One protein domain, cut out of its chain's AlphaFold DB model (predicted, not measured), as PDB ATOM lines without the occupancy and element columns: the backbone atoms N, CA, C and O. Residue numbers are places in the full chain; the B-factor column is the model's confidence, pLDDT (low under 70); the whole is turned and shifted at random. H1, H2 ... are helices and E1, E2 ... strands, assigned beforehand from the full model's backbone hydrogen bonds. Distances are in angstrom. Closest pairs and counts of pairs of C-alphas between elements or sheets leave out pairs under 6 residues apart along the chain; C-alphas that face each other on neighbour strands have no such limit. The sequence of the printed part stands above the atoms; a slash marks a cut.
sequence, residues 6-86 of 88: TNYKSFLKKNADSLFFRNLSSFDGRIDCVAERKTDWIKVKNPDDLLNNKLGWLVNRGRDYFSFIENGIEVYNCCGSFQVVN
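This is residues 6 to 86 of the 88 residues of an uncharacterized protein of viral metagenome (UniProt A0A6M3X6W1). Look first for a four-stranded wall, a twisted antiparallel sheet in the order E1, E4, E3, E2; H1 covers part of one face, and the short H2 and residues 55 to 58 lie on that side too, leaving the other face bare. A long loop, residues 27 to 46, runs out past the last residue of E1 and folds back along that strand's free edge. The printed part has 81 residues, with H1, E1, H2, E2, E3, E4 along the chain; the class is mixed, with 37 residues in named elements, under half. It is compact, with a radius of gyration of the C-alphas of 12.0 A and spans of 37 by 28 by 22 A.

Find C-alpha 20 at (149.362, 180.482, 94.430); from there E1, residues 20 to 26, runs 17.4 A. E4, residues 80 to 85, runs 17.2 A to C-alpha 85 at (147.391, 176.092, 96.515). E3 is residues 72 to 77, 17.1 A, and E2 residues 65 to 69, 12.7 A. H1, residues 6 to 14, spans 12.2 A; H2 is residues 47 to 50, 5.7 A.

Between E1 and E4, find N 22 and O 83 at 3.0 A; between E4 and E3, N 82 and O 75 at 3.0 A; between E3 and E2, N 67 and O 74 at 2.9 A. E2 and E3, and E3 and E4, are hairpins. H1 is on the sheet at a height of 10.0 A, its closest C-alphas to E3 being Tyr 8 and Ile 73, 6.9 A. H2 is not on it. H1 has every O i to N i+4 pair within hydrogen-bond range; H2 is too short for one.

The C-alphas farthest apart, Lys 14 and Asp 32, are 36.9 A apart. The links E1 to H2 and H2 to E2 are long. The printed part has no cut, and no printed residue is under 70 in pLDDT.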
ATOM      1  N   THR A   6     140.268 166.404  86.256       92.50
ATOM      2  CA  THR A   6     138.963 167.050  86.454       92.50
ATOM      3  C   THR A   6     138.895 167.752  87.808       92.50
ATOM      4  O   THR A   6     138.463 168.902  87.873       92.50
ATOM      5  N   ASN A   7     139.383 167.108  88.875       93.56
ATOM      6  CA  ASN A   7     139.504 167.745  90.191       93.56
ATOM      7  C   ASN A   7     140.427 168.965  90.123       93.56
ATOM      8  O   ASN A   7     140.065 170.012  90.648       93.56
ATOM      9  N   TYR A   8     141.554 168.853  89.418       93.94
ATOM     10  CA  TYR A   8     142.484 169.958  89.199       93.94
ATOM     11  C   TYR A   8     141.826 171.150  88.498       93.94
ATOM     12  O   TYR A   8     141.813 172.251  89.038       93.94
ATOM     13  N   LYS A   9     141.170 170.934  87.352       93.25
ATOM     14  CA  LYS A   9     140.442 172.003  86.646       93.25
ATOM     15  C   LYS A   9     139.345 172.632  87.508       93.25
ATOM     16  O   LYS A   9     139.179 173.848  87.503       93.25
ATOM     17  N   SER A  10     138.598 171.812  88.252       94.50
ATOM     18  CA  SER A  10     137.562 172.304  89.165       94.50
ATOM     19  C   SER A  10     138.158 173.151  90.291       94.50
ATOM     20  O   SER A  10     137.604 174.198  90.615       94.50
ATOM     21  N   PHE A  11     139.299 172.737  90.846       94.81
ATOM     22  CA  PHE A  11     140.026 173.475  91.873       94.81
ATOM     23  C   PHE A  11     140.486 174.845  91.365       94.81
ATOM     24  O   PHE A  11     140.205 175.845  92.024       94.81
ATOM     25  N   LEU A  12     141.097 174.910  90.176       94.44
ATOM     26  CA  LEU A  12     141.512 176.181  89.573       94.44
ATOM     27  C   LEU A  12     140.325 177.127  89.369       94.44
ATOM     28  O   LEU A  12     140.388 178.292  89.746       94.44
ATOM     29  N   LYS A  13     139.217 176.611  88.823       94.25
ATOM     30  CA  LYS A  13     138.016 177.414  88.561       94.25
ATOM     31  C   LYS A  13     137.378 177.952  89.846       94.25
ATOM     32  O   LYS A  13     136.912 179.083  89.860       94.25
ATOM     33  N   LYS A  14     137.329 177.146  90.912       94.75
ATOM     34  CA  LYS A  14     136.704 177.528  92.191       94.75
ATOM     35  C   LYS A  14     137.521 178.535  92.996       94.75
ATOM     36  O   LYS A  14     136.946 179.232  93.818       94.75
ATOM     37  N   ASN A  15     138.834 178.582  92.785       94.75
ATOM     38  CA  ASN A  15     139.750 179.401  93.579       94.75
ATOM     39  C   ASN A  15     140.447 180.479  92.740       94.75
ATOM     40  O   ASN A  15     141.486 180.969  93.161       94.75
ATOM     41  N   ALA A  16     139.912 180.830  91.565       92.19
ATOM     42  CA  ALA A  16     140.580 181.649  90.548       92.19
ATOM     43  C   ALA A  16     141.262 182.926  91.088       92.19
ATOM     44  O   ALA A  16     142.352 183.266  90.633       92.19
ATOM     45  N   ASP A  17     140.666 183.581  92.087       91.81
ATOM     46  CA  ASP A  17     141.153 184.844  92.662       91.81
ATOM     47  C   ASP A  17     142.258 184.679  93.724       91.81
ATOM     48  O   ASP A  17     142.947 185.642  94.087       91.81
ATOM     49  N   SER A  18     142.434 183.463  94.240       94.31
ATOM     50  CA  SER A  18     143.290 183.158  95.390       94.31
ATOM     51  C   SER A  18     144.268 182.017  95.117       94.31
ATOM     52  O   SER A  18     144.615 181.284  96.035       94.31
ATOM     53  N   LEU A  19     144.708 181.832  93.871       96.00
ATOM     54  CA  LEU A  19     145.679 180.793  93.521       96.00
ATOM     55  C   LEU A  19     147.123 181.257  93.737       96.00
ATOM     56  O   LEU A  19     147.531 182.339  93.305       96.00
ATOM     57  N   PHE A  20     147.918 180.369  94.318       96.38
ATOM     58  CA  PHE A  20     149.362 180.482  94.430       96.38
ATOM     59  C   PHE A  20     150.023 179.278  93.779       96.38
ATOM     60  O   PHE A  20     149.516 178.158  93.840       96.38
ATOM     61  N   PHE A  21     151.161 179.519  93.146       95.75
ATOM     62  CA  PHE A  21     151.917 178.525  92.404       95.75
ATOM     63  C   PHE A  21     153.345 178.441  92.930       95.75
ATOM     64  O   PHE A  21     153.950 179.464  93.251       95.75
ATOM     65  N   ARG A  22     153.895 177.228  92.953       95.69
ATOM     66  CA  ARG A  22     155.303 176.968  93.244       95.69
ATOM     67  C   ARG A  22     155.850 175.901  92.309       95.69
ATOM     68  O   ARG A  22     155.292 174.808  92.226       95.69
ATOM     69  N   ASN A  23     156.966 176.194  91.649       95.25
ATOM     70  CA  ASN A  23     157.682 175.221  90.835       95.25
ATOM     71  C   ASN A  23     158.677 174.459  91.720       95.25
ATOM     72  O   ASN A  23     159.564 175.055  92.335       95.25
ATOM     73  N   LEU A  24     158.522 173.139  91.795       95.50
ATOM     74  CA  LEU A  24     159.411 172.277  92.568       95.50
ATOM     75  C   LEU A  24     160.562 171.773  91.700       95.50
ATOM     76  O   LEU A  24     161.717 171.825  92.128       95.50
ATOM     77  N   SER A  25     160.261 171.332  90.481       93.50
ATOM     78  CA  SER A  25     161.239 170.829  89.524       93.50
ATOM     79  C   SER A  25     160.779 171.058  88.082       93.50
ATOM     80  O   SER A  25     159.581 171.032  87.798       93.50
ATOM     81  N   SER A  26     161.716 171.276  87.158       91.75
ATOM     82  CA  SER A  26     161.384 171.477  85.744       91.75
ATOM     83  C   SER A  26     162.514 171.098  84.786       91.75
ATOM     84  O   SER A  26     163.689 171.354  85.056       91.75
ATOM     85  N   PHE A  27     162.138 170.574  83.622       88.38
ATOM     86  CA  PHE A  27     163.005 170.435  82.453       88.38
ATOM     87  C   PHE A  27     163.034 171.741  81.646       88.38
ATOM     88  O   PHE A  27     161.979 172.297  81.344       88.38
ATOM     89  N   ASP A  28     164.224 172.232  81.290       84.50
ATOM     90  CA  ASP A  28     164.401 173.461  80.495       84.50
ATOM     91  C   ASP A  28     165.104 173.232  79.144       84.50
ATOM     92  O   ASP A  28     165.370 174.188  78.416       84.50
ATOM     93  N   GLY A  29     165.417 171.975  78.802       83.38
ATOM     94  CA  GLY A  29     166.132 171.616  77.574       83.38
ATOM     95  C   GLY A  29     167.600 172.048  77.524       83.38
ATOM     96  O   GLY A  29     168.248 171.818  76.507       83.38
ATOM     97  N   ARG A  30     168.126 172.677  78.580       84.88
ATOM     98  CA  ARG A  30     169.521 173.136  78.673       84.88
ATOM     99  C   ARG A  30     170.375 172.236  79.551       84.88
ATOM    100  O   ARG A  30     171.582 172.164  79.347       84.88
ATOM    101  N   ILE A  31     169.753 171.576  80.516       82.50
ATOM    102  CA  ILE A  31     170.377 170.561  81.361       82.50
ATOM    103  C   ILE A  31     169.860 169.172  80.991       82.50
ATOM    104  O   ILE A  31     168.754 169.030  80.463       82.50
ATOM    105  N   ASP A  32     170.663 168.150  81.276       81.38
ATOM    106  CA  ASP A  32     170.193 166.776  81.165       81.38
ATOM    107  C   ASP A  32     169.169 166.496  82.273       81.38
ATOM    108  O   ASP A  32     169.394 166.816  83.443       81.38
ATOM    109  N   CYS A  33     168.046 165.892  81.886       86.44
ATOM    110  CA  CYS A  33     166.929 165.550  82.764       86.44
ATOM    111  C   CYS A  33     166.283 166.747  83.510       86.44
ATOM    112  O   CYS A  33     166.509 167.924  83.229       86.44
ATOM    113  N   VAL A  34     165.351 166.442  84.417       88.56
ATOM    114  CA  VAL A  34     164.636 167.428  85.242       88.56
ATOM    115  C   VAL A  34     165.549 167.895  86.381       88.56
ATOM    116  O   VAL A  34     166.071 167.059  87.114       88.56
ATOM    117  N   ALA A  35     165.675 169.210  86.595       89.88
ATOM    118  CA  ALA A  35     166.310 169.744  87.805       89.88
ATOM    119  C   ALA A  35     165.300 170.235  88.831       89.88
ATOM    120  O   ALA A  35     164.231 170.755  88.498       89.88
ATOM    121  N   GLU A  36     165.713 170.164  90.093       91.44
ATOM    122  CA  GLU A  36     165.068 170.891  91.173       91.44
ATOM    123  C   GLU A  36     165.184 172.408  90.959       91.44
ATOM    124  O   GLU A  36     166.239 172.934  90.599       91.44
ATOM    125  N   ARG A  37     164.082 173.118  91.202       89.06
ATOM    126  CA  ARG A  37     164.019 174.587  91.190       89.06
ATOM    127  C   ARG A  37     163.627 175.144  92.548       89.06
ATOM    128  O   ARG A  37     164.214 176.131  92.970       89.06
ATOM    129  N   LYS A  38     162.656 174.505  93.220       89.69
ATOM    130  CA  LYS A  38     162.131 174.885  94.546       89.69
ATOM    131  C   LYS A  38     161.904 176.399  94.678       89.69
ATOM    132  O   LYS A  38     162.370 177.015  95.633       89.69
ATOM    133  N   THR A  39     161.180 176.989  93.726       91.81
ATOM    134  CA  THR A  39     160.949 178.442  93.676       91.81
ATOM    135  C   THR A  39     160.143 178.931  94.876       91.81
ATOM    136  O   THR A  39     159.512 178.137  95.577       91.81
ATOM    137  N   ASP A  40     160.105 180.243  95.079       94.88
ATOM    138  CA  ASP A  40     159.134 180.856  95.982       94.88
ATOM    139  C   ASP A  40     157.706 180.733  95.433       94.88
ATOM    140  O   ASP A  40     157.486 180.453  94.245       94.88
ATOM    141  N   TRP A  41     156.732 180.934  96.320       95.50
ATOM    142  CA  TRP A  41     155.329 181.017  95.943       95.50
ATOM    143  C   TRP A  41     155.049 182.312  95.185       95.50
ATOM    144  O   TRP A  41     155.383 183.404  95.644       95.50
ATOM    145  N   ILE A  42     154.354 182.200  94.057       94.88
ATOM    146  CA  ILE A  42     153.887 183.347  93.278       94.88
ATOM    147  C   ILE A  42     152.366 183.353  93.202       94.88
ATOM    148  O   ILE A  42     151.731 182.308  93.053       94.88
ATOM    149  N   LYS A  43     151.763 184.543  93.274       94.88
ATOM    150  CA  LYS A  43     150.324 184.697  93.050       94.88
ATOM    151  C   LYS A  43     150.014 184.517  91.566       94.88
ATOM    152  O   LYS A  43     150.594 185.194  90.715       94.88
ATOM    153  N   VAL A  44     149.078 183.629  91.259       94.75
ATOM    154  CA  VAL A  44     148.624 183.373  89.891       94.75
ATOM    155  C   VAL A  44     147.679 184.499  89.481       94.75
ATOM    156  O   VAL A  44     146.668 184.740  90.134       94.75
ATOM    157  N   LYS A  45     148.023 185.215  88.405       92.06
ATOM    158  CA  LYS A  45     147.199 186.316  87.873       92.06
ATOM    159  C   LYS A  45     146.086 185.820  86.957       92.06
ATOM    160  O   LYS A  45     145.009 186.402  86.938       92.06
ATOM    161  N   ASN A  46     146.363 184.769  86.190       91.94
ATOM    162  CA  ASN A  46     145.405 184.137  85.300       91.94
ATOM    163  C   ASN A  46     145.473 182.607  85.482       91.94
ATOM    164  O   ASN A  46     146.508 182.014  85.169       91.94
ATOM    165  N   PRO A  47     144.404 181.949  85.965       90.12
ATOM    166  CA  PRO A  47     144.367 180.495  86.132       90.12
ATOM    167  C   PRO A  47     144.650 179.714  84.842       90.12
ATOM    168  O   PRO A  47     145.182 178.604  84.904       90.12
ATOM    169  N   ASP A  48     144.352 180.286  83.674       90.62
ATOM    170  CA  ASP A  48     144.617 179.644  82.385       90.62
ATOM    171  C   ASP A  48     146.118 179.475  82.110       90.62
ATOM    172  O   ASP A  48     146.511 178.586  81.352       90.62
ATOM    173  N   ASP A  49     146.986 180.255  82.760       91.81
ATOM    174  CA  ASP A  49     148.438 180.101  82.631       91.81
ATOM    175  C   ASP A  49     148.931 178.747  83.192       91.81
ATOM    176  O   ASP A  49     149.959 178.224  82.752       91.81
ATOM    177  N   LEU A  50     148.166 178.132  84.103       88.62
ATOM    178  CA  LEU A  50     148.411 176.786  84.635       88.62
ATOM    179  C   LEU A  50     147.883 175.664  83.729       88.62
ATOM    180  O   LEU A  50     148.292 174.513  83.870       88.62
ATOM    181  N   LEU A  51     146.948 175.975  82.827       88.75
ATOM    182  CA  LEU A  51     146.408 175.029  81.846       88.75
ATOM    183  C   LEU A  51     147.190 175.062  80.529       88.75
ATOM    184  O   LEU A  51     147.264 174.050  79.834       88.75
ATOM    185  N   ASN A  52     147.780 176.218  80.215       88.50
ATOM    186  CA  ASN A  52     148.492 176.503  78.971       88.50
ATOM    187  C   ASN A  52     150.019 176.401  79.107       88.50
ATOM    188  O   ASN A  52     150.749 176.993  78.317       88.50
ATOM    189  N   ASN A  53     150.509 175.666  80.108       86.19
ATOM    190  CA  ASN A  53     151.929 175.373  80.313       86.19
ATOM    191  C   ASN A  53     152.852 176.595  80.500       86.19
ATOM    192  O   ASN A  53     154.049 176.499  80.245       86.19
ATOM    193  N   LYS A  54     152.328 177.740  80.959       85.88
ATOM    194  CA  LYS A  54     153.142 178.951  81.184       85.88
ATOM    195  C   LYS A  54     153.798 178.995  82.560       85.88
ATOM    196  O   LYS A  54     154.878 179.557  82.691       85.88
ATOM    197  N   LEU A  55     153.136 178.445  83.579       82.62
ATOM    198  CA  LEU A  55     153.659 178.410  84.953       82.62
ATOM    199  C   LEU A  55     154.167 177.019  85.340       82.62
ATOM    200  O   LEU A  55     155.229 176.904  85.937       82.62
ATOM    201  N   GLY A  56     153.467 175.960  84.933       84.50
ATOM    202  CA  GLY A  56     153.865 174.569  85.144       84.50
ATOM    203  C   GLY A  56     153.441 173.710  83.962       84.50
ATOM    204  O   GLY A  56     152.454 174.020  83.299       84.50
ATOM    205  N   TRP A  57     154.197 172.656  83.667       89.19
ATOM    206  CA  TRP A  57     153.967 171.851  82.472       89.19
ATOM    207  C   TRP A  57     152.965 170.729  82.738       89.19
ATOM    208  O   TRP A  57     153.211 169.874  83.581       89.19
ATOM    209  N   LEU A  58     151.869 170.687  81.983       90.81
ATOM    210  CA  LEU A  58     150.975 169.539  81.860       90.81
ATOM    211  C   LEU A  58     151.272 168.825  80.542       90.81
ATOM    212  O   LEU A  58     151.194 169.424  79.463       90.81
ATOM    213  N   VAL A  59     151.558 167.522  80.602       88.69
ATOM    214  CA  VAL A  59     151.744 166.722  79.380       88.69
ATOM    215  C   VAL A  59     150.416 166.416  78.685       88.69
ATOM    216  O   VAL A  59     150.406 165.942  77.549       88.69
ATOM    217  N   ASN A  60     149.289 166.702  79.348       83.44
ATOM    218  CA  ASN A  60     147.922 166.581  78.842       83.44
ATOM    219  C   ASN A  60     147.581 165.174  78.320       83.44
ATOM    220  O   ASN A  60     146.658 164.996  77.524       83.44
ATOM    221  N   ARG A  61     148.304 164.167  78.815       76.00
ATOM    222  CA  ARG A  61     148.139 162.736  78.525       76.00
ATOM    223  C   ARG A  61     147.951 161.977  79.839       76.00
ATOM    224  O   ARG A  61     147.982 162.563  80.914       76.00
ATOM    225  N   GLY A  62     147.808 160.653  79.782       77.06
ATOM    226  CA  GLY A  62     147.684 159.795  80.973       77.06
ATOM    227  C   GLY A  62     148.922 159.727  81.888       77.06
ATOM    228  O   GLY A  62     149.028 158.789  82.666       77.06
ATOM    229  N   ARG A  63     149.870 160.668  81.767       86.00
ATOM    230  CA  ARG A  63     151.138 160.719  82.512       86.00
ATOM    231  C   ARG A  63     151.257 161.937  83.438       86.00
ATOM    232  O   ARG A  63     152.315 162.136  84.023       86.00
ATOM    233  N   ASP A  64     150.199 162.738  83.562       91.69
ATOM    234  CA  ASP A  64     150.088 163.737  84.626       91.69
ATOM    235  C   ASP A  64     149.551 163.057  85.893       91.69
ATOM    236  O   ASP A  64     148.424 162.545  85.914       91.69
ATOM    237  N   TYR A  65     150.362 163.036  86.947       93.12
ATOM    238  CA  TYR A  65     149.989 162.520  88.257       93.12
ATOM    239  C   TYR A  65     149.553 163.687  89.135       93.12
ATOM    240  O   TYR A  65     150.296 164.648  89.305       93.12
ATOM    241  N   PHE A  66     148.343 163.595  89.681       95.00
ATOM    242  CA  PHE A  66     147.776 164.603  90.569       95.00
ATOM    243  C   PHE A  66     147.665 164.020  91.976       95.00
ATOM    244  O   PHE A  66     147.147 162.910  92.145       95.00
ATOM    245  N   SER A  67     148.070 164.800  92.971       95.81
ATOM    246  CA  SER A  67     147.984 164.455  94.390       95.81
ATOM    247  C   SER A  67     147.337 165.600  95.161       95.81
ATOM    248  O   SER A  67     147.664 166.763  94.936       95.81
ATOM    249  N   PHE A  68     146.403 165.290  96.061       95.75
ATOM    250  CA  PHE A  68     145.879 166.297  96.985       95.75
ATOM    251  C   PHE A  68     146.937 166.606  98.040       95.75
ATOM    252  O   PHE A  68     147.523 165.687  98.609       95.75
ATOM    253  N   ILE A  69     147.140 167.890  98.295       94.75
ATOM    254  CA  ILE A  69     147.997 168.401  99.363       94.75
ATOM    255  C   ILE A  69     147.177 169.337 100.249       94.75
ATOM    256  O   ILE A  69     146.024 169.656  99.941       94.75
ATOM    257  N   GLU A  70     147.770 169.785 101.351       93.12
ATOM    258  CA  GLU A  70     147.147 170.805 102.184       93.12
ATOM    259  C   GLU A  70     146.866 172.060 101.345       93.12
ATOM    260  O   GLU A  70     147.743 172.571 100.650       93.12
ATOM    261  N   ASN A  71     145.613 172.520 101.366       93.88
ATOM    262  CA  ASN A  71     145.152 173.704 100.637       93.88
ATOM    263  C   ASN A  71     145.338 173.651  99.105       93.88
ATOM    264  O   ASN A  71     145.265 174.689  98.446       93.88
ATOM    265  N   GLY A  72     145.552 172.478  98.490       95.19
ATOM    266  CA  GLY A  72     145.834 172.456  97.056       95.19
ATOM    267  C   GLY A  72     146.032 171.109  96.378       95.19
ATOM    268  O   GLY A  72     145.580 170.054  96.832       95.19
ATOM    269  N   ILE A  73     146.694 171.176  95.223       96.12
ATOM    270  CA  ILE A  73     147.020 170.035  94.370       96.12
ATOM    271  C   ILE A  73     148.482 170.131  93.937       96.12
ATOM    272  O   ILE A  73     148.932 171.158  93.427       96.12
ATOM    273  N   GLU A  74     149.195 169.026  94.097       95.62
ATOM    274  CA  GLU A  74     150.509 168.809  93.511       95.62
ATOM    275  C   GLU A  74     150.374 168.036  92.200       95.62
ATOM    276  O   GLU A  74     149.566 167.107  92.081       95.62
ATOM    277  N   VAL A  75     151.170 168.436  91.215       95.31
ATOM    278  CA  VAL A  75     151.232 167.815  89.899       95.31
ATOM    279  C   VAL A  75     152.658 167.365  89.630       95.31
ATOM    280  O   VAL A  75     153.600 168.134  89.815       95.31
ATOM    281  N   TYR A  76     152.805 166.131  89.156       94.19
ATOM    282  CA  TYR A  76     154.076 165.542  88.748       94.19
ATOM    283  C   TYR A  76     153.944 164.867  87.380       94.19
ATOM    284  O   TYR A  76     152.969 164.159  87.113       94.19
ATOM    285  N   ASN A  77     154.941 165.052  86.519       92.69
ATOM    286  CA  ASN A  77     155.112 164.313  85.272       92.69
ATOM    287  C   ASN A  77     156.596 164.270  84.862       92.69
ATOM    288  O   ASN A  77     157.483 164.700  85.593       92.69
ATOM    289  N   CYS A  78     156.881 163.751  83.667       89.12
ATOM    290  CA  CYS A  78     158.250 163.634  83.156       89.12
ATOM    291  C   CYS A  78     158.949 164.974  82.868       89.12
ATOM    292  O   CYS A  78     160.150 164.981  82.626       89.12
ATOM    293  N   CYS A  79     158.221 166.091  82.854       90.06
ATOM    294  CA  CYS A  79     158.771 167.429  82.656       90.06
ATOM    295  C   CYS A  79     159.021 168.160  83.984       90.06
ATOM    296  O   CYS A  79     159.582 169.256  83.957       90.06
ATOM    297  N   GLY A  80     158.629 167.570  85.120       92.94
ATOM    298  CA  GLY A  80     158.868 168.104  86.456       92.94
ATOM    299  C   GLY A  80     157.656 168.035  87.378       92.94
ATOM    300  O   GLY A  80     156.739 167.232  87.187       92.94
ATOM    301  N   SER A  81     157.662 168.893  88.394       95.25
ATOM    302  CA  SER A  81     156.608 168.974  89.398       95.25
ATOM    303  C   SER A  81     156.359 170.385  89.890       95.25
ATOM    304  O   SER A  81     157.256 171.227  89.969       95.25
ATOM    305  N   PHE A  82     155.110 170.633  90.260       96.38
ATOM    306  CA  PHE A  82     154.678 171.909  90.798       96.38
ATOM    307  C   PHE A  82     153.484 171.749  91.731       96.38
ATOM    308  O   PHE A  82     152.751 170.762  91.683       96.38
ATOM    309  N   GLN A  83     153.274 172.762  92.562       96.75
ATOM    310  CA  GLN A  83     152.156 172.840  93.489       96.75
ATOM    311  C   GLN A  83     151.294 174.050  93.165       96.75
ATOM    312  O   GLN A  83     151.796 175.121  92.812       96.75
ATOM    313  N   VAL A  84     149.985 173.866  93.309       96.12
ATOM    314  CA  VAL A  84     149.005 174.943  93.242       96.12
ATOM    315  C   VAL A  84     148.151 174.889  94.495       96.12
ATOM    316  O   VAL A  84     147.505 173.874  94.754       96.12
ATOM    317  N   VAL A  85     148.131 175.980  95.253       96.88
ATOM    318  CA  VAL A  85     147.391 176.092  96.515       96.88
ATOM    319  C   VAL A  85     146.491 177.319  96.505       96.88
ATOM    320  O   VAL A  85     146.728 178.261  95.751       96.88
ATOM    321  N   ASN A  86     145.447 177.316  97.330       95.31
ATOM    322  CA  ASN A  86     144.579 178.477  97.521       95.31
ATOM    323  C   ASN A  86     144.956 179.324  98.754       95.31
ATOM    324  O   ASN A  86     144.378 180.389  98.978       95.31
TER     325      ASN A  86